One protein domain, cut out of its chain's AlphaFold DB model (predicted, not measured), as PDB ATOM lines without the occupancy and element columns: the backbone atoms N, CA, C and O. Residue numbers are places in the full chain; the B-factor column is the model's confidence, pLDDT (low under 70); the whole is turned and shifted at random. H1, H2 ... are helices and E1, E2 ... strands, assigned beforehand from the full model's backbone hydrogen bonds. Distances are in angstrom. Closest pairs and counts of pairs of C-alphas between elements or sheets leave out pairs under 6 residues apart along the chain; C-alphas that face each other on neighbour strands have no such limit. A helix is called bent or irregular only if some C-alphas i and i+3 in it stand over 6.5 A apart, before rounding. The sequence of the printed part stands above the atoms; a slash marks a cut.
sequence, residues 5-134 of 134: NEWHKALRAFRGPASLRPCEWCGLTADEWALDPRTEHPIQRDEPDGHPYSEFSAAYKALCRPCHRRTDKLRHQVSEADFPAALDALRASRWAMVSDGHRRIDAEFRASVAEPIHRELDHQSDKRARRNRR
ATOM      1  N   ASN A   5      40.646  21.046 -44.102       86.62
ATOM      2  CA  ASN A   5      42.102  20.960 -44.181       86.62
ATOM      3  C   ASN A   5      42.803  21.446 -42.909       86.62
ATOM      4  O   ASN A   5      43.826  20.882 -42.504       86.62
ATOM      5  N   GLU A   6      42.294  22.506 -42.282       87.56
ATOM      6  CA  GLU A   6      42.839  23.035 -41.031       87.56
ATOM      7  C   GLU A   6      42.617  22.048 -39.890       87.56
ATOM      8  O   GLU A   6      43.564  21.739 -39.158       87.56
ATOM      9  N   TRP A   7      41.426  21.453 -39.812       89.00
ATOM     10  CA  TRP A   7      41.146  20.425 -38.816       89.00
ATOM     11  C   TRP A   7      41.973  19.159 -39.022       89.00
ATOM     12  O   TRP A   7      42.504  18.631 -38.049       89.00
ATOM     13  N   HIS A   8      42.204  18.706 -40.257       88.56
ATOM     14  CA  HIS A   8      43.100  17.565 -40.500       88.56
ATOM     15  C   HIS A   8      44.558  17.868 -40.123       88.56
ATOM     16  O   HIS A   8      45.265  16.993 -39.606       88.56
ATOM     17  N   LYS A   9      45.022  19.112 -40.313       89.88
ATOM     18  CA  LYS A   9      46.343  19.553 -39.832       89.88
ATOM     19  C   LYS A   9      46.403  19.569 -38.302       89.88
ATOM     20  O   LYS A   9      47.373  19.058 -37.739       89.88
ATOM     21  N   ALA A  10      45.383  20.111 -37.636       90.31
ATOM     22  CA  ALA A  10      45.290  20.145 -36.176       90.31
ATOM     23  C   ALA A  10      45.208  18.731 -35.583       90.31
ATOM     24  O   ALA A  10      45.940  18.404 -34.648       90.31
ATOM     25  N   LEU A  11      44.411  17.851 -36.189       92.25
ATOM     26  CA  LEU A  11      44.286  16.446 -35.815       92.25
ATOM     27  C   LEU A  11      45.627  15.719 -35.901       92.25
ATOM     28  O   LEU A  11      45.997  15.004 -34.971       92.25
ATOM     29  N   ARG A  12      46.383  15.930 -36.985       91.81
ATOM     30  CA  ARG A  12      47.727  15.360 -37.144       91.81
ATOM     31  C   ARG A  12      48.712  15.907 -36.113       91.81
ATOM     32  O   ARG A  12      49.560  15.152 -35.652       91.81
ATOM     33  N   ALA A  13      48.616  17.185 -35.753       89.00
ATOM     34  CA  ALA A  13      49.450  17.766 -34.704       89.00
ATOM     35  C   ALA A  13      49.111  17.188 -33.318       89.00
ATOM     36  O   ALA A  13      50.016  16.911 -32.540       89.00
ATOM     37  N   PHE A  14      47.827  16.959 -33.031       90.75
ATOM     38  CA  PHE A  14      47.364  16.456 -31.737       90.75
ATOM     39  C   PHE A  14      47.558  14.940 -31.563       90.75
ATOM     40  O   PHE A  14      48.034  14.488 -30.526       90.75
ATOM     41  N   ARG A  15      47.199  14.128 -32.568       91.94
ATOM     42  CA  ARG A  15      47.251  12.651 -32.490       91.94
ATOM     43  C   ARG A  15      48.517  12.040 -33.091       91.94
ATOM     44  O   ARG A  15      48.720  10.829 -32.955       91.94
ATOM     45  N   GLY A  16      49.328  12.848 -33.770       92.69
ATOM     46  CA  GLY A  16      50.391  12.386 -34.654       92.69
ATOM     47  C   GLY A  16      49.872  11.957 -36.037       92.69
ATOM     48  O   GLY A  16      48.661  11.944 -36.301       92.69
ATOM     49  N   PRO A  17      50.781  11.607 -36.964       94.44
ATOM     50  CA  PRO A  17      50.399  11.041 -38.252       94.44
ATOM     51  C   PRO A  17      49.705   9.685 -38.081       94.44
ATOM     52  O   PRO A  17      50.066   8.889 -37.212       94.44
ATOM     53  N   ALA A  18      48.730   9.404 -38.947       96.62
ATOM     54  CA  ALA A  18      47.992   8.142 -38.936       96.62
ATOM     55  C   ALA A  18      48.910   6.922 -39.122       96.62
ATOM     56  O   ALA A  18      48.637   5.876 -38.547       96.62
ATOM     57  N   SER A  19      50.044   7.078 -39.815       96.12
ATOM     58  CA  SER A  19      51.053   6.028 -40.018       96.12
ATOM     59  C   SER A  19      51.696   5.488 -38.745       96.12
ATOM     60  O   SER A  19      52.306   4.425 -38.775       96.12
ATOM     61  N   LEU A  20      51.527   6.157 -37.603       95.69
ATOM     62  CA  LEU A  20      51.927   5.619 -36.298       95.69
ATOM     63  C   LEU A  20      50.875   4.691 -35.683       95.69
ATOM     64  O   LEU A  20      51.065   4.174 -34.583       95.69
ATOM     65  N   ARG A  21      49.756   4.460 -36.370       97.38
ATOM     66  CA  ARG A  21      48.644   3.639 -35.897       97.38
ATOM     67  C   ARG A  21      48.354   2.496 -36.874       97.38
ATOM     68  O   ARG A  21      48.532   2.650 -38.084       97.38
ATOM     69  N   PRO A  22      47.885   1.345 -36.366       98.12
ATOM     70  CA  PRO A  22      47.272   0.349 -37.223       98.12
ATOM     71  C   PRO A  22      45.954   0.890 -37.790       98.12
ATOM     72  O   PRO A  22      45.210   1.609 -37.125       98.12
ATOM     73  N   CYS A  23      45.654   0.497 -39.018       98.44
ATOM     74  CA  CYS A  23      44.364   0.641 -39.660       98.44
ATOM     75  C   CYS A  23      43.324  -0.131 -38.849       98.44
ATOM     76  O   CYS A  23      43.438  -1.348 -38.689       98.44
ATOM     77  N   GLU A  24      42.273   0.557 -38.414       97.44
ATOM     78  CA  GLU A  24      41.198   0.015 -37.566       97.44
ATOM     79  C   GLU A  24      40.469  -1.195 -38.192       97.44
ATOM     80  O   GLU A  24      39.750  -1.938 -37.515       97.44
ATOM     81  N   TRP A  25      40.613  -1.380 -39.510       97.06
ATOM     82  CA  TRP A  25      39.876  -2.375 -40.288       97.06
ATOM     83  C   TRP A  25      40.693  -3.595 -40.681       97.06
ATOM     84  O   TRP A  25      40.170  -4.700 -40.655       97.06
ATOM     85  N   CYS A  26      41.948  -3.414 -41.093       98.19
ATOM     86  CA  CYS A  26      42.782  -4.526 -41.560       98.19
ATOM     87  C   CYS A  26      44.037  -4.746 -40.710       98.19
ATOM     88  O   CYS A  26      44.728  -5.745 -40.901       98.19
ATOM     89  N   GLY A  27      44.343  -3.831 -39.785       98.00
ATOM     90  CA  GLY A  27      45.486  -3.887 -38.870       98.00
ATOM     91  C   GLY A  27      46.852  -3.560 -39.481       98.00
ATOM     92  O   GLY A  27      47.822  -3.475 -38.736       98.00
ATOM     93  N   LEU A  28      46.929  -3.347 -40.799       98.31
ATOM     94  CA  LEU A  28      48.126  -2.818 -41.471       98.31
ATOM     95  C   LEU A  28      48.322  -1.334 -41.155       98.31
ATOM     96  O   LEU A  28      47.403  -0.704 -40.651       98.31
ATOM     97  N   THR A  29      49.461  -0.743 -41.493       98.31
ATOM     98  CA  THR A  29      49.734   0.670 -41.218       98.31
ATOM     99  C   THR A  29      48.705   1.577 -41.894       98.31
ATOM    100  O   THR A  29      48.358   1.396 -43.061       98.31
ATOM    101  N   ALA A  30      48.158   2.524 -41.130       98.25
ATOM    102  CA  ALA A  30      47.224   3.505 -41.659       98.25
ATOM    103  C   ALA A  30      47.952   4.610 -42.440       98.25
ATOM    104  O   ALA A  30      49.096   4.946 -42.159       98.25
ATOM    105  N   ASP A  31      47.259   5.216 -43.396       96.19
ATOM    106  CA  ASP A  31      47.786   6.329 -44.193       96.19
ATOM    107  C   ASP A  31      47.149   7.653 -43.761       96.19
ATOM    108  O   ASP A  31      47.772   8.714 -43.814       96.19
ATOM    109  N   GLU A  32      45.890   7.589 -43.325       95.69
ATOM    110  CA  GLU A  32      45.002   8.735 -43.189       95.69
ATOM    111  C   GLU A  32      44.163   8.628 -41.912       95.69
ATOM    112  O   GLU A  32      43.856   7.541 -41.413       95.69
ATOM    113  N   TRP A  33      43.790   9.788 -41.381       96.56
ATOM    114  CA  TRP A  33      42.720   9.890 -40.401       96.56
ATOM    115  C   TRP A  33      41.412  10.075 -41.162       96.56
ATOM    116  O   TRP A  33      41.262  11.059 -41.877       96.56
ATOM    117  N   ALA A  34      40.486   9.136 -41.013       95.50
ATOM    118  CA  ALA A  34      39.174   9.175 -41.644       95.50
ATOM    119  C   ALA A  34      38.105   9.473 -40.592       95.50
ATOM    120  O   ALA A  34      38.172   8.945 -39.478       95.50
ATOM    121  N   LEU A  35      37.124  10.304 -40.942       93.75
ATOM    122  CA  LEU A  35      35.960  10.543 -40.095       93.75
ATOM    123  C   LEU A  35      35.174   9.230 -39.955       93.75
ATOM    124  O   LEU A  35      34.839   8.599 -40.956       93.75
ATOM    125  N   ASP A  36      34.907   8.800 -38.723       93.12
ATOM    126  CA  ASP A  36      34.095   7.616 -38.456       93.12
ATOM    127  C   ASP A  36      32.651   7.920 -38.862       93.12
ATOM    128  O   ASP A  36      32.019   8.787 -38.254       93.12
ATOM    129  N   PRO A  37      32.089   7.220 -39.859       88.06
ATOM    130  CA  PRO A  37      30.731   7.492 -40.306       88.06
ATOM    131  C   PRO A  37      29.671   7.103 -39.261       88.06
ATOM    132  O   PRO A  37      28.498   7.392 -39.469       88.06
ATOM    133  N   ARG A  38      30.063   6.456 -38.152       89.62
ATOM    134  CA  ARG A  38      29.206   6.157 -36.992       89.62
ATOM    135  C   ARG A  38      29.510   7.038 -35.781       89.62
ATOM    136  O   ARG A  38      29.110   6.699 -34.670       89.62
ATOM    137  N   THR A  39      30.280   8.111 -35.950       92.00
ATOM    138  CA  THR A  39      30.575   9.003 -34.830       92.00
ATOM    139  C   THR A  39      29.294   9.642 -34.292       92.00
ATOM    140  O   THR A  39      28.452  10.108 -35.052       92.00
ATOM    141  N   GLU A  40      29.165   9.678 -32.967       92.31
ATOM    142  CA  GLU A  40      28.137  10.460 -32.269       92.31
ATOM    143  C   GLU A  40      28.524  11.941 -32.134       92.31
ATOM    144  O   GLU A  40      27.721  12.769 -31.705       92.31
ATOM    145  N   HIS A  41      29.768  12.289 -32.478       92.75
ATOM    146  CA  HIS A  41      30.237  13.660 -32.391       92.75
ATOM    147  C   HIS A  41      29.621  14.524 -33.497       92.75
ATOM    148  O   HIS A  41      29.423  14.050 -34.617       92.75
ATOM    149  N   PRO A  42      29.381  15.818 -33.224       92.06
ATOM    150  CA  PRO A  42      28.901  16.753 -34.229       92.06
ATOM    151  C   PRO A  42      29.773  16.760 -35.490       92.06
ATOM    152  O   PRO A  42      31.005  16.847 -35.410       92.06
ATOM    153  N   ILE A  43      29.110  16.702 -36.646       91.56
ATOM    154  CA  ILE A  43      29.726  16.798 -37.971       91.56
ATOM    155  C   ILE A  43      29.370  18.158 -38.568       91.56
ATOM    156  O   ILE A  43      28.202  18.538 -38.635       91.56
ATOM    157  N   GLN A  44      30.391  18.871 -39.016       89.88
ATOM    158  CA  GLN A  44      30.299  20.106 -39.781       89.88
ATOM    159  C   GLN A  44      30.619  19.812 -41.248       89.88
ATOM    160  O   GLN A  44      31.140  18.746 -41.585       89.88
ATOM    161  N   ARG A  45      30.301  20.751 -42.134       88.56
ATOM    162  CA  ARG A  45      30.711  20.712 -43.537       88.56
ATOM    163  C   ARG A  45      31.437  22.001 -43.853       88.56
ATOM    164  O   ARG A  45      30.981  23.062 -43.429       88.56
ATOM    165  N   ASP A  46      32.569  21.901 -44.535       85.81
ATOM    166  CA  ASP A  46      33.211  23.097 -45.058       85.81
ATOM    167  C   ASP A  46      32.383  23.679 -46.213       85.81
ATOM    168  O   ASP A  46      31.606  22.988 -46.873       85.81
ATOM    169  N   GLU A  47      32.510  24.982 -46.425       76.88
ATOM    170  CA  GLU A  47      32.026  25.630 -47.639       76.88
ATOM    171  C   GLU A  47      33.240  26.016 -48.489       76.88
ATOM    172  O   GLU A  47      34.232  26.486 -47.921       76.88
ATOM    173  N   PRO A  48      33.188  25.867 -49.825       78.94
ATOM    174  CA  PRO A  48      32.039  25.459 -50.648       78.94
ATOM    175  C   PRO A  48      31.952  23.948 -50.940       78.94
ATOM    176  O   PRO A  48      30.938  23.495 -51.469       78.94
ATOM    177  N   ASP A  49      32.996  23.176 -50.632       76.38
ATOM    178  CA  ASP A  49      33.149  21.798 -51.121       76.38
ATOM    179  C   ASP A  49      32.263  20.779 -50.380       76.38
ATOM    180  O   ASP A  49      31.978  19.688 -50.889       76.38
ATOM    181  N   GLY A  50      31.755  21.139 -49.198       82.38
ATOM    182  CA  GLY A  50      30.801  20.338 -48.441       82.38
ATOM    183  C   GLY A  50      31.424  19.105 -47.785       82.38
ATOM    184  O   GLY A  50      30.686  18.187 -47.400       82.38
ATOM    185  N   HIS A  51      32.749  19.044 -47.659       85.50
ATOM    186  CA  HIS A  51      33.465  17.944 -47.036       85.50
ATOM    187  C   HIS A  51      33.112  17.849 -45.547       85.50
ATOM    188  O   HIS A  51      33.252  18.822 -44.801       85.50
ATOM    189  N   PRO A  52      32.642  16.676 -45.081       89.62
ATOM    190  CA  PRO A  52      32.309  16.499 -43.682       89.62
ATOM    191  C   PRO A  52      33.582  16.458 -42.830       89.62
ATOM    192  O   PRO A  52      34.530  15.729 -43.133       89.62
ATOM    193  N   TYR A  53      33.582  17.193 -41.723       91.56
ATOM    194  CA  TYR A  53      34.628  17.137 -40.707       91.56
ATOM    195  C   TYR A  53      34.026  17.238 -39.304       91.56
ATOM    196  O   TYR A  53      32.875  17.624 -39.128       91.56
ATOM    197  N   SER A  54      34.803  16.885 -38.287       92.69
ATOM    198  CA  SER A  54      34.446  17.099 -36.889       92.69
ATOM    199  C   SER A  54      35.604  17.781 -36.176       92.69
ATOM    200  O   SER A  54      36.769  17.529 -36.468       92.69
ATOM    201  N   GLU A  55      35.292  18.633 -35.210       92.50
ATOM    202  CA  GLU A  55      36.303  19.270 -34.353       92.50
ATOM    203  C   GLU A  55      36.759  18.328 -33.228       92.50
ATOM    204  O   GLU A  55      37.747  18.569 -32.534       92.50
ATOM    205  N   PHE A  56      36.046  17.212 -33.053       93.12
ATOM    206  CA  PHE A  56      36.348  16.212 -32.047       93.12
ATOM    207  C   PHE A  56      37.345  15.210 -32.609       93.12
ATOM    208  O   PHE A  56      37.023  14.375 -33.453       93.12
ATOM    209  N   SER A  57      38.565  15.213 -32.073       93.62
ATOM    210  CA  SER A  57      39.610  14.285 -32.520       93.62
ATOM    211  C   SER A  57      39.222  12.807 -32.370       93.62
ATOM    212  O   SER A  57      39.771  11.952 -33.068       93.62
ATOM    213  N   ALA A  58      38.303  12.499 -31.448       94.25
ATOM    214  CA  ALA A  58      37.769  11.160 -31.198       94.25
ATOM    215  C   ALA A  58      36.825  10.659 -32.309       94.25
ATOM    216  O   ALA A  58      36.671   9.447 -32.464       94.25
ATOM    217  N   ALA A  59      36.288  11.563 -33.136       95.38
ATOM    218  CA  ALA A  59      35.465  11.228 -34.296       95.38
ATOM    219  C   ALA A  59      36.257  10.557 -35.425       95.38
ATOM    220  O   ALA A  59      35.663  10.062 -36.373       95.38
ATOM    221  N   TYR A  60      37.591  10.531 -35.346       95.88
ATOM    222  CA  TYR A  60      38.454  10.025 -36.411       95.88
ATOM    223  C   TYR A  60      39.071   8.667 -36.074       95.88
ATOM    224  O   TYR A  60      39.551   8.428 -34.956       95.88
ATOM    225  N   LYS A  61      39.142   7.788 -37.077       96.44
ATOM    226  CA  LYS A  61      39.838   6.494 -37.029       96.44
ATOM    227  C   LYS A  61      41.016   6.500 -37.996       96.44
ATOM    228  O   LYS A  61      40.965   7.128 -39.048       96.44
ATOM    229  N   ALA A  62      42.084   5.797 -37.637       97.81
ATOM    230  CA  ALA A  62      43.220   5.619 -38.530       97.81
ATOM    231  C   ALA A  62      42.877   4.524 -39.547       97.81
ATOM    232  O   ALA A  62      42.574   3.397 -39.148       97.81
ATOM    233  N   LEU A  63      42.908   4.838 -40.842       98.12
ATOM    234  CA  LEU A  63      42.647   3.887 -41.924       98.12
ATOM    235  C   LEU A  63      43.769   3.926 -42.961       98.12
ATOM    236  O   LEU A  63      44.376   4.963 -43.223       98.12
ATOM    237  N   CYS A  64      44.037   2.783 -43.590       98.25
ATOM    238  CA  CYS A  64      44.814   2.762 -44.826       98.25
ATOM    239  C   CYS A  64      43.938   3.221 -46.000       98.25
ATOM    240  O   CYS A  64      42.721   2.985 -46.008       98.25
ATOM    241  N   ARG A  65      44.554   3.813 -47.026       97.12
ATOM    242  CA  ARG A  65      43.865   4.330 -48.223       97.12
ATOM    243  C   ARG A  65      42.897   3.327 -48.862       97.12
ATOM    244  O   ARG A  65      41.771   3.708 -49.186       97.12
ATOM    245  N   PRO A  66      43.254   2.034 -49.033       97.62
ATOM    246  CA  PRO A  66      42.333   1.063 -49.616       97.62
ATOM    247  C   PRO A  66      41.095   0.784 -48.760       97.62
ATOM    248  O   PRO A  66      40.063   0.400 -49.314       97.62
ATOM    249  N   CYS A  67      41.202   0.887 -47.433       98.06
ATOM    250  CA  CYS A  67      40.069   0.711 -46.527       98.06
ATOM    251  C   CYS A  67      39.195   1.967 -46.521       98.06
ATOM    252  O   CYS A  67      38.000   1.834 -46.754       98.06
ATOM    253  N   HIS A  68      39.800   3.153 -46.405       96.75
ATOM    254  CA  HIS A  68      39.104   4.443 -46.450       96.75
ATOM    255  C   HIS A  68      38.253   4.600 -47.722       96.75
ATOM    256  O   HIS A  68      37.037   4.751 -47.648       96.75
ATOM    257  N   ARG A  69      38.846   4.381 -48.905       96.25
ATOM    258  CA  ARG A  69      38.116   4.453 -50.186       96.25
ATOM    259  C   ARG A  69      36.929   3.483 -50.261       96.25
ATOM    260  O   ARG A  69      35.950   3.753 -50.955       96.25
ATOM    261  N   ARG A  70      37.022   2.318 -49.611       96.50
ATOM    262  CA  ARG A  70      35.912   1.352 -49.575       96.50
ATOM    263  C   ARG A  70      34.797   1.823 -48.645       96.50
ATOM    264  O   ARG A  70      33.646   1.599 -48.998       96.50
ATOM    265  N   THR A  71      35.122   2.476 -47.527       94.94
ATOM    266  CA  THR A  71      34.149   3.162 -46.661       94.94
ATOM    267  C   THR A  71      33.339   4.171 -47.461       94.94
ATOM    268  O   THR A  71      32.112   4.090 -47.486       94.94
ATOM    269  N   ASP A  72      34.034   5.070 -48.161       92.50
ATOM    270  CA  ASP A  72      33.405   6.152 -48.919       92.50
ATOM    271  C   ASP A  72      32.498   5.580 -50.000       92.50
ATOM    272  O   ASP A  72      31.328   5.939 -50.108       92.50
ATOM    273  N   LYS A  73      33.010   4.599 -50.753       95.00
ATOM    274  CA  LYS A  73      32.230   3.922 -51.785       95.00
ATOM    275  C   LYS A  73      30.992   3.242 -51.204       95.00
ATOM    276  O   LYS A  73      29.919   3.385 -51.779       95.00
ATOM    277  N   LEU A  74      31.127   2.530 -50.084       95.12
ATOM    278  CA  LEU A  74      30.012   1.831 -49.455       95.12
ATOM    279  C   LEU A  74      28.884   2.803 -49.096       95.12
ATOM    280  O   LEU A  74      27.726   2.504 -49.367       95.12
ATOM    281  N   ARG A  75      29.221   3.989 -48.578       90.50
ATOM    282  CA  ARG A  75      28.247   5.024 -48.199       90.50
ATOM    283  C   ARG A  75      27.376   5.499 -49.366       90.50
ATOM    284  O   ARG A  75      26.261   5.949 -49.146       90.50
ATOM    285  N   HIS A  76      27.869   5.384 -50.597       91.06
ATOM    286  CA  HIS A  76      27.118   5.712 -51.812       91.06
ATOM    287  C   HIS A  76      26.343   4.525 -52.405       91.06
ATOM    288  O   HIS A  76      25.580   4.716 -53.349       91.06
ATOM    289  N   GLN A  77      26.566   3.303 -51.917       95.56
ATOM    290  CA  GLN A  77      26.012   2.074 -52.497       95.56
ATOM    291  C   GLN A  77      24.843   1.485 -51.711       95.56
ATOM    292  O   GLN A  77      24.095   0.686 -52.270       95.56
ATOM    293  N   VAL A  78      24.706   1.834 -50.435       95.12
ATOM    294  CA  VAL A  78      23.670   1.292 -49.550       95.12
ATOM    295  C   VAL A  78      22.843   2.417 -48.949       95.12
ATOM    296  O   VAL A  78      23.284   3.567 -48.901       95.12
ATOM    297  N   SER A  79      21.630   2.086 -48.510       94.75
ATOM    298  CA  SER A  79      20.785   3.038 -47.797       94.75
ATOM    299  C   SER A  79      21.419   3.423 -46.456       94.75
ATOM    300  O   SER A  79      22.230   2.682 -45.898       94.75
ATOM    301  N   GLU A  80      21.022   4.569 -45.904       90.25
ATOM    302  CA  GLU A  80      21.474   4.987 -44.573       90.25
ATOM    303  C   GLU A  80      21.083   3.973 -43.484       90.25
ATOM    304  O   GLU A  80      21.873   3.715 -42.578       90.25
ATOM    305  N   ALA A  81      19.915   3.334 -43.619       94.06
ATOM    306  CA  ALA A  81      19.444   2.304 -42.696       94.06
ATOM    307  C   ALA A  81      20.309   1.030 -42.737       94.06
ATOM    308  O   ALA A  81      20.580   0.436 -41.695       94.06
ATOM    309  N   ASP A  82      20.783   0.633 -43.922       95.69
ATOM    310  CA  ASP A  82      21.588  -0.585 -44.105       95.69
ATOM    311  C   ASP A  82      23.089  -0.355 -43.870       95.69
ATOM    312  O   ASP A  82      23.858  -1.304 -43.673       95.69
ATOM    313  N   PHE A  83      23.529   0.907 -43.899       93.94
ATOM    314  CA  PHE A  83      24.940   1.274 -43.838       93.94
ATOM    315  C   PHE A  83      25.688   0.710 -42.618       93.94
ATOM    316  O   PHE A  83      26.779   0.173 -42.825       93.94
ATOM    317  N   PRO A  84      25.155   0.737 -41.377       94.62
ATOM    318  CA  PRO A  84      25.859   0.179 -40.221       94.62
ATOM    319  C   PRO A  84      26.194  -1.310 -40.376       94.62
ATOM    320  O   PRO A  84      27.347  -1.704 -40.192       94.62
ATOM    321  N   ALA A  85      25.219  -2.127 -40.788       96.06
ATOM    322  CA  ALA A  85      25.413  -3.564 -40.969       96.06
ATOM    323  C   ALA A  85      26.390  -3.863 -42.117       96.06
ATOM    324  O   ALA A  85      27.280  -4.710 -41.989       96.06
ATOM    325  N   ALA A  86      26.274  -3.130 -43.228       96.88
ATOM    326  CA  ALA A  86      27.184  -3.276 -44.357       96.88
ATOM    327  C   ALA A  86      28.625  -2.864 -43.997       96.88
ATOM    328  O   ALA A  86      29.588  -3.491 -44.451       96.88
ATOM    329  N   LEU A  87      28.786  -1.840 -43.152       96.00
ATOM    330  CA  LEU A  87      30.083  -1.379 -42.669       96.00
ATOM    331  C   LEU A  87      30.758  -2.420 -41.772       96.00
ATOM    332  O   LEU A  87      31.956  -2.667 -41.923       96.00
ATOM    333  N   ASP A  88      30.001  -3.060 -40.881       96.69
ATOM    334  CA  ASP A  88      30.517  -4.134 -40.026       96.69
ATOM    335  C   ASP A  88      30.944  -5.354 -40.848       96.69
ATOM    336  O   ASP A  88      32.042  -5.883 -40.643       96.69
ATOM    337  N   ALA A  89      30.149  -5.747 -41.848       97.56
ATOM    338  CA  ALA A  89      30.514  -6.814 -42.779       97.56
ATOM    339  C   ALA A  89      31.791  -6.477 -43.569       97.56
ATOM    340  O   ALA A  89      32.693  -7.314 -43.699       97.56
ATOM    341  N   LEU A  90      31.912  -5.235 -44.052       96.38
ATOM    342  CA  LEU A  90      33.116  -4.757 -44.725       96.38
ATOM    343  C   LEU A  90      34.325  -4.807 -43.784       96.38
ATOM    344  O   LEU A  90      35.368  -5.333 -44.173       96.38
ATOM    345  N   ARG A  91      34.197  -4.322 -42.546       96.81
ATOM    346  CA  ARG A  91      35.275  -4.367 -41.548       96.81
ATOM    347  C   ARG A  91      35.729  -5.803 -41.285       96.81
ATOM    348  O   ARG A  91      36.925  -6.075 -41.374       96.81
ATOM    349  N   ALA A  92      34.796  -6.718 -41.023       97.50
ATOM    350  CA  ALA A  92      35.095  -8.130 -40.780       97.50
ATOM    351  C   ALA A  92      35.809  -8.776 -41.979       97.50
ATOM    352  O   ALA A  92      36.841  -9.430 -41.816       97.50
ATOM    353  N   SER A  93      35.322  -8.518 -43.197       98.06
ATOM    354  CA  SER A  93      35.958  -8.986 -44.431       98.06
ATOM    355  C   SER A  93      37.388  -8.452 -44.572       98.06
ATOM    356  O   SER A  93      38.322  -9.220 -44.809       98.06
ATOM    357  N   ARG A  94      37.601  -7.145 -44.364       97.88
ATOM    358  CA  ARG A  94      38.934  -6.526 -44.456       97.88
ATOM    359  C   ARG A  94      39.899  -7.059 -43.405       97.88
ATOM    360  O   ARG A  94      41.081  -7.209 -43.719       97.88
ATOM    361  N   TRP A  95      39.414  -7.371 -42.206       98.06
ATOM    362  CA  TRP A  95      40.221  -8.003 -41.169       98.06
ATOM    363  C   TRP A  95      40.653  -9.414 -41.579       98.06
ATOM    364  O   TRP A  95      41.839  -9.733 -41.494       98.06
ATOM    365  N   ALA A  96      39.729 -10.229 -42.093       97.88
ATOM    366  CA  ALA A  96      40.001 -11.603 -42.517       97.88
ATOM    367  C   ALA A  96      40.957 -11.706 -43.724       97.88
ATOM    368  O   ALA A  96      41.673 -12.693 -43.858       97.88
ATOM    369  N   MET A  97      41.007 -10.688 -44.594       97.50
ATOM    370  CA  MET A  97      41.883 -10.674 -45.778       97.50
ATOM    371  C   MET A  97      43.380 -10.532 -45.470       97.50
ATOM    372  O   MET A  97      44.208 -10.756 -46.352       97.50
ATOM    373  N   VAL A  98      43.741 -10.097 -44.263       97.75
ATOM    374  CA  VAL A  98      45.138  -9.908 -43.859       97.75
ATOM    375  C   VAL A  98      45.450 -10.938 -42.788       97.75
ATOM    376  O   VAL A  98      44.724 -11.039 -41.806       97.75
ATOM    377  N   SER A  99      46.516 -11.713 -42.970       98.25
ATOM    378  CA  SER A  99      46.937 -12.695 -41.971       98.25
ATOM    379  C   SER A  99      47.567 -12.019 -40.754       98.25
ATOM    380  O   SER A  99      48.134 -10.926 -40.844       98.25
ATOM    381  N   ASP A 100      47.547 -12.705 -39.615       98.31
ATOM    382  CA  ASP A 100      48.163 -12.183 -38.391       98.31
ATOM    383  C   ASP A 100      49.685 -12.045 -38.522       98.31
ATOM    384  O   ASP A 100      50.268 -11.099 -37.999       98.31
ATOM    385  N   GLY A 101      50.327 -12.918 -39.308       98.31
ATOM    386  CA  GLY A 101      51.746 -12.788 -39.645       98.31
ATOM    387  C   GLY A 101      52.060 -11.494 -40.399       98.31
ATOM    388  O   GLY A 101      53.035 -10.821 -40.072       98.31
ATOM    389  N   HIS A 102      51.210 -11.099 -41.353       98.31
ATOM    390  CA  HIS A 102      51.378  -9.837 -42.079       98.31
ATOM    391  C   HIS A 102      51.142  -8.635 -41.155       98.31
ATOM    392  O   HIS A 102      51.967  -7.724 -41.127       98.31
ATOM    393  N   ARG A 103      50.084  -8.660 -40.332       98.38
ATOM    394  CA  ARG A 103      49.854  -7.617 -39.315       98.38
ATOM    395  C   ARG A 103      51.038  -7.465 -38.364       98.38
ATOM    396  O   ARG A 103      51.392  -6.340 -38.025       98.38
ATOM    397  N   ARG A 104      51.665  -8.571 -37.951       98.38
ATOM    398  CA  ARG A 104      52.844  -8.548 -37.076       98.38
ATOM    399  C   ARG A 104      54.047  -7.886 -37.749       98.38
ATOM    400  O   ARG A 104      54.611  -6.970 -37.166       98.38
ATOM    401  N   ILE A 105      54.395  -8.301 -38.969       98.19
ATOM    402  CA  ILE A 105      55.520  -7.717 -39.725       98.19
ATOM    403  C   ILE A 105      55.312  -6.211 -39.926       98.19
ATOM    404  O   ILE A 105      56.216  -5.409 -39.705       98.19
ATOM    405  N   ASP A 106      54.101  -5.812 -40.306       98.06
ATOM    406  CA  ASP A 106      53.758  -4.403 -40.481       98.06
ATOM    407  C   ASP A 106      53.803  -3.622 -39.151       98.06
ATOM    408  O   ASP A 106      54.273  -2.484 -39.118       98.06
ATOM    409  N   ALA A 107      53.390  -4.230 -38.034       97.56
ATOM    410  CA  ALA A 107      53.505  -3.620 -36.712       97.56
ATOM    411  C   ALA A 107      54.963  -3.420 -36.272       97.56
ATOM    412  O   ALA A 107      55.286  -2.365 -35.727       97.56
ATOM    413  N   GLU A 108      55.840  -4.391 -36.534       97.69
ATOM    414  CA  GLU A 108      57.283  -4.286 -36.278       97.69
ATOM    415  C   GLU A 108      57.908  -3.167 -37.119       97.69
ATOM    416  O   GLU A 108      58.618  -2.308 -36.587       97.69
ATOM    417  N   PHE A 109      57.577  -3.110 -38.413       95.81
ATOM    418  CA  PHE A 109      58.019  -2.030 -39.292       95.81
ATOM    419  C   PHE A 109      57.549  -0.665 -38.780       95.81
ATOM    420  O   PHE A 109      58.367   0.238 -38.588       95.81
ATOM    421  N   ARG A 110      56.256  -0.524 -38.472       95.75
ATOM    422  CA  ARG A 110      55.681   0.703 -37.908       95.75
ATOM    423  C   ARG A 110      56.375   1.128 -36.611       95.75
ATOM    424  O   ARG A 110      56.652   2.312 -36.442       95.75
ATOM    425  N   ALA A 111      56.686   0.189 -35.718       94.38
ATOM    426  CA  ALA A 111      57.417   0.475 -34.486       94.38
ATOM    427  C   ALA A 111      58.844   0.978 -34.773       94.38
ATOM    428  O   ALA A 111      59.279   1.956 -34.168       94.38
ATOM    429  N   SER A 112      59.542   0.372 -35.740       93.81
ATOM    430  CA  SER A 112      60.906   0.777 -36.116       93.81
ATOM    431  C   SER A 112      60.995   2.199 -36.686       93.81
ATOM    432  O   SER A 112      62.002   2.879 -36.493       93.81
ATOM    433  N   VAL A 113      59.933   2.680 -37.344       91.56
ATOM    434  CA  VAL A 113      59.881   4.036 -37.918       91.56
ATOM    435  C   VAL A 113      59.250   5.067 -36.979       91.56
ATOM    436  O   VAL A 113      59.366   6.266 -37.233       91.56
ATOM    437  N   ALA A 114      58.606   4.636 -35.889       89.81
ATOM    438  CA  ALA A 114      57.904   5.532 -34.972       89.81
ATOM    439  C   ALA A 114      58.852   6.494 -34.247       89.81
ATOM    440  O   ALA A 114      58.595   7.694 -34.196       89.81
ATOM    441  N   GLU A 115      59.967   5.981 -33.734       86.12
ATOM    442  CA  GLU A 115      60.951   6.759 -32.976       86.12
ATOM    443  C   GLU A 115      61.566   7.914 -33.806       86.12
ATOM    444  O   GLU A 115      61.521   9.062 -33.354       86.12
ATOM    445  N   PRO A 116      62.057   7.693 -35.046       88.50
ATOM    446  CA  PRO A 116      62.474   8.787 -35.925       88.50
ATOM    447  C   PRO A 116      61.384   9.836 -36.177       88.50
ATOM    448  O   PRO A 116      61.675  11.031 -36.206       88.50
ATOM    449  N   ILE A 117      60.129   9.404 -36.349       87.06
ATOM    450  CA  ILE A 117      59.003  10.313 -36.593       87.06
ATOM    451  C   ILE A 117      58.725  11.171 -35.356       87.06
ATOM    452  O   ILE A 117      58.540  12.378 -35.497       87.06
ATOM    453  N   HIS A 118      58.721  10.584 -34.157       85.56
ATOM    454  CA  HIS A 118      58.517  11.330 -32.914       85.56
ATOM    455  C   HIS A 118      59.591  12.403 -32.712       85.56
ATOM    456  O   HIS A 118      59.245  13.562 -32.498       85.56
ATOM    457  N   ARG A 119      60.872  12.070 -32.921       87.12
ATOM    458  CA  ARG A 119      61.965  13.055 -32.818       87.12
ATOM    459  C   ARG A 119      61.818  14.227 -33.786       87.12
ATOM    460  O   ARG A 119      62.085  15.368 -33.417       87.12
ATOM    461  N   GLU A 120      61.411  13.962 -35.026       86.38
ATOM    462  CA  GLU A 120      61.189  15.029 -36.006       86.38
ATOM    463  C   GLU A 120      60.004  15.922 -35.603       86.38
ATOM    464  O   GLU A 120      60.082  17.145 -35.730       86.38
ATOM    465  N   LEU A 121      58.922  15.342 -35.071       84.69
ATOM    466  CA  LEU A 121      57.771  16.106 -34.573       84.69
ATOM    467  C   LEU A 121      58.139  16.988 -33.371       84.69
ATOM    468  O   LEU A 121      57.708  18.146 -33.312       84.69
ATOM    469  N   ASP A 122      58.971  16.488 -32.459       85.62
ATOM    470  CA  ASP A 122      59.473  17.254 -31.315       85.62
ATOM    471  C   ASP A 122      60.342  18.431 -31.786       85.62
ATOM    472  O   ASP A 122      60.109  19.582 -31.408       85.62
ATOM    473  N   HIS A 123      61.265  18.186 -32.724       84.31
ATOM    474  CA  HIS A 123      62.115  19.234 -33.305       84.31
ATOM    475  C   HIS A 123      61.311  20.321 -34.034       84.31
ATOM    476  O   HIS A 123      61.622  21.515 -33.953       84.31
ATOM    477  N   GLN A 124      60.252  19.936 -34.751       83.38
ATOM    478  CA  GLN A 124      59.345  20.888 -35.400       83.38
ATOM    479  C   GLN A 124      58.561  21.725 -34.383       83.38
ATOM    480  O   GLN A 124      58.372  22.931 -34.596       83.38
ATOM    481  N   SER A 125      58.135  21.111 -33.279       81.81
ATOM    482  CA  SER A 125      57.430  21.788 -32.188       81.81
ATOM    483  C   SER A 125      58.331  22.821 -31.505       81.81
ATOM    484  O   SER A 125      57.936  23.983 -31.363       81.81
ATOM    485  N   ASP A 126      59.582  22.458 -31.222       82.44
ATOM    486  CA  ASP A 126      60.594  23.355 -30.656       82.44
ATOM    487  C   ASP A 126      60.891  24.554 -31.562       82.44
ATOM    488  O   ASP A 126      60.950  25.704 -31.106       82.44
ATOM    489  N   LYS A 127      61.038  24.322 -32.873       85.06
ATOM    490  CA  LYS A 127      61.232  25.401 -33.856       85.06
ATOM    491  C   LYS A 127      60.061  26.384 -33.865       85.06
ATOM    492  O   LYS A 127      60.292  27.596 -33.904       85.06
ATOM    493  N   ARG A 128      58.816  25.896 -33.811       80.12
ATOM    494  CA  ARG A 128      57.618  26.755 -33.751       80.12
ATOM    495  C   ARG A 128      57.558  27.558 -32.455       80.12
ATOM    496  O   ARG A 128      57.330  28.765 -32.512       80.12
ATOM    497  N   ALA A 129      57.830  26.928 -31.313       79.50
ATOM    498  CA  ALA A 129      57.841  27.601 -30.016       79.50
ATOM    499  C   ALA A 129      58.873  28.739 -29.965       79.50
ATOM    500  O   ALA A 129      58.576  29.822 -29.465       79.50
ATOM    501  N   ARG A 130      60.066  28.534 -30.544       84.50
ATOM    502  CA  ARG A 130      61.100  29.579 -30.655       84.50
ATOM    503  C   ARG A 130      60.680  30.734 -31.567       84.50
ATOM    504  O   ARG A 130      61.033  31.873 -31.275       84.50
ATOM    505  N   ARG A 131      59.938  30.460 -32.647       84.06
ATOM    506  CA  ARG A 131      59.450  31.497 -33.570       84.06
ATOM    507  C   ARG A 131      58.404  32.405 -32.925       84.06
ATOM    508  O   ARG A 131      58.453  33.599 -33.154       84.06
ATOM    509  N   ASN A 132      57.509  31.855 -32.105       78.19
ATOM    510  CA  ASN A 132      56.424  32.616 -31.471       78.19
ATOM    511  C   ASN A 132      56.870  33.465 -30.260       78.19
ATOM    512  O   ASN A 132      56.062  34.206 -29.714       78.19
ATOM    513  N   ARG A 133      58.125  33.331 -29.806       76.00
ATOM    514  CA  ARG A 133      58.715  34.134 -28.715       76.00
ATOM    515  C   ARG A 133      59.488  35.367 -29.210       76.00
ATOM    516  O   ARG A 133      60.064  36.070 -28.386       76.00
ATOM    517  N   ARG A 134      59.571  35.570 -30.526       59.81
ATOM    518  CA  ARG A 134      60.174  36.742 -31.172       59.81
ATOM    519  C   ARG A 134      59.073  37.645 -31.696       59.81
ATOM    520  O   ARG A 134      59.298  38.869 -31.660       59.81
TER     521      ARG A 134
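This is residues 5 to 134 of the 134 residues of an uncharacterized protein of Streptomyces sp. ADI93-02 (UniProt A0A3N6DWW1). A small two-stranded hairpin, E1 and E2, sits in the middle of a flat model, with H1 and the helical hairpin H2 and H3 near it, while H3 and the two arms of the long bent helix H4 make a wide, open U round this middle. Residues 16 to 31 lie between the strands and H4a, residues 36 to 59 loop away from the middle, and residues 126 to 134, at the end of the U, stick out free. The printed part has 130 residues, with four named helices and two named strands in the order H1, E1, E2, H2, H3, H4; the sheet is antiparallel and the class is mostly helix. It is only just loose, close to compact, with a radius of gyration of the C-alphas of 17.0 A and spans of 55 by 43 by 21 A.

E1, residues 32 to 35, and E2, residues 60 to 63, form an antiparallel hairpin at 138 degrees, with N 34 and O 61 at 2.9 A and N 61 and O 34 at 2.8 A, within hydrogen-bond range. H2, residues 65 to 75, comes closest to E1 at the C-alphas of His 68 and Ala 34, 6.7 A apart. H1, residues 5 to 15, comes closest to E1 at the C-alphas of His 8 and Trp 33, 7.7 A apart. H3, residues 83 to 96, touches H2 at a shallow tilt of 26 degrees, opposite ways, a helical hairpin; the closest C-alphas are those of Arg 75 and Phe 83, 6.6 A apart. H4, residues 100 to 131, was assigned as one helix by its hydrogen bonds but is bent: C-alphas 112 and 115 are 6.8 A apart, and H4a and H4b stand at a steep tilt of 39 degrees. H3 and H4a are apart, and H1 and H4b are only just apart, closest 8.5 A. Every O i to N i+4 pair is within hydrogen-bond range in H1, H3, H4a and H4b; in H2 6 of 7 are.

E1 measures 9.7 A and E2 9.3 A; C-alpha 32 is at (45.002, 8.735, -43.189). H1 measures 15.2 A from C-alpha 5 at (42.102, 20.960, -44.181), H2 15.6 A and H3 19.9 A. H4a, residues 100 to 112, measures 18.3 A, and H4b, residues 115 to 131, 24.8 A, ending at (59.450, 31.497, -33.570).

The C-alphas of Asp 82 and Arg 134 are the two farthest apart, at 55.2 A. The printed part has no cut. The links H1 to E1, 16 residues, and E1 to E2, 24 residues, are long; within the latter, residues 44 to 45 pair antiparallel with residues 52 to 53. The mean pLDDT of the printed part is 92.3, and residue 134 is under 70.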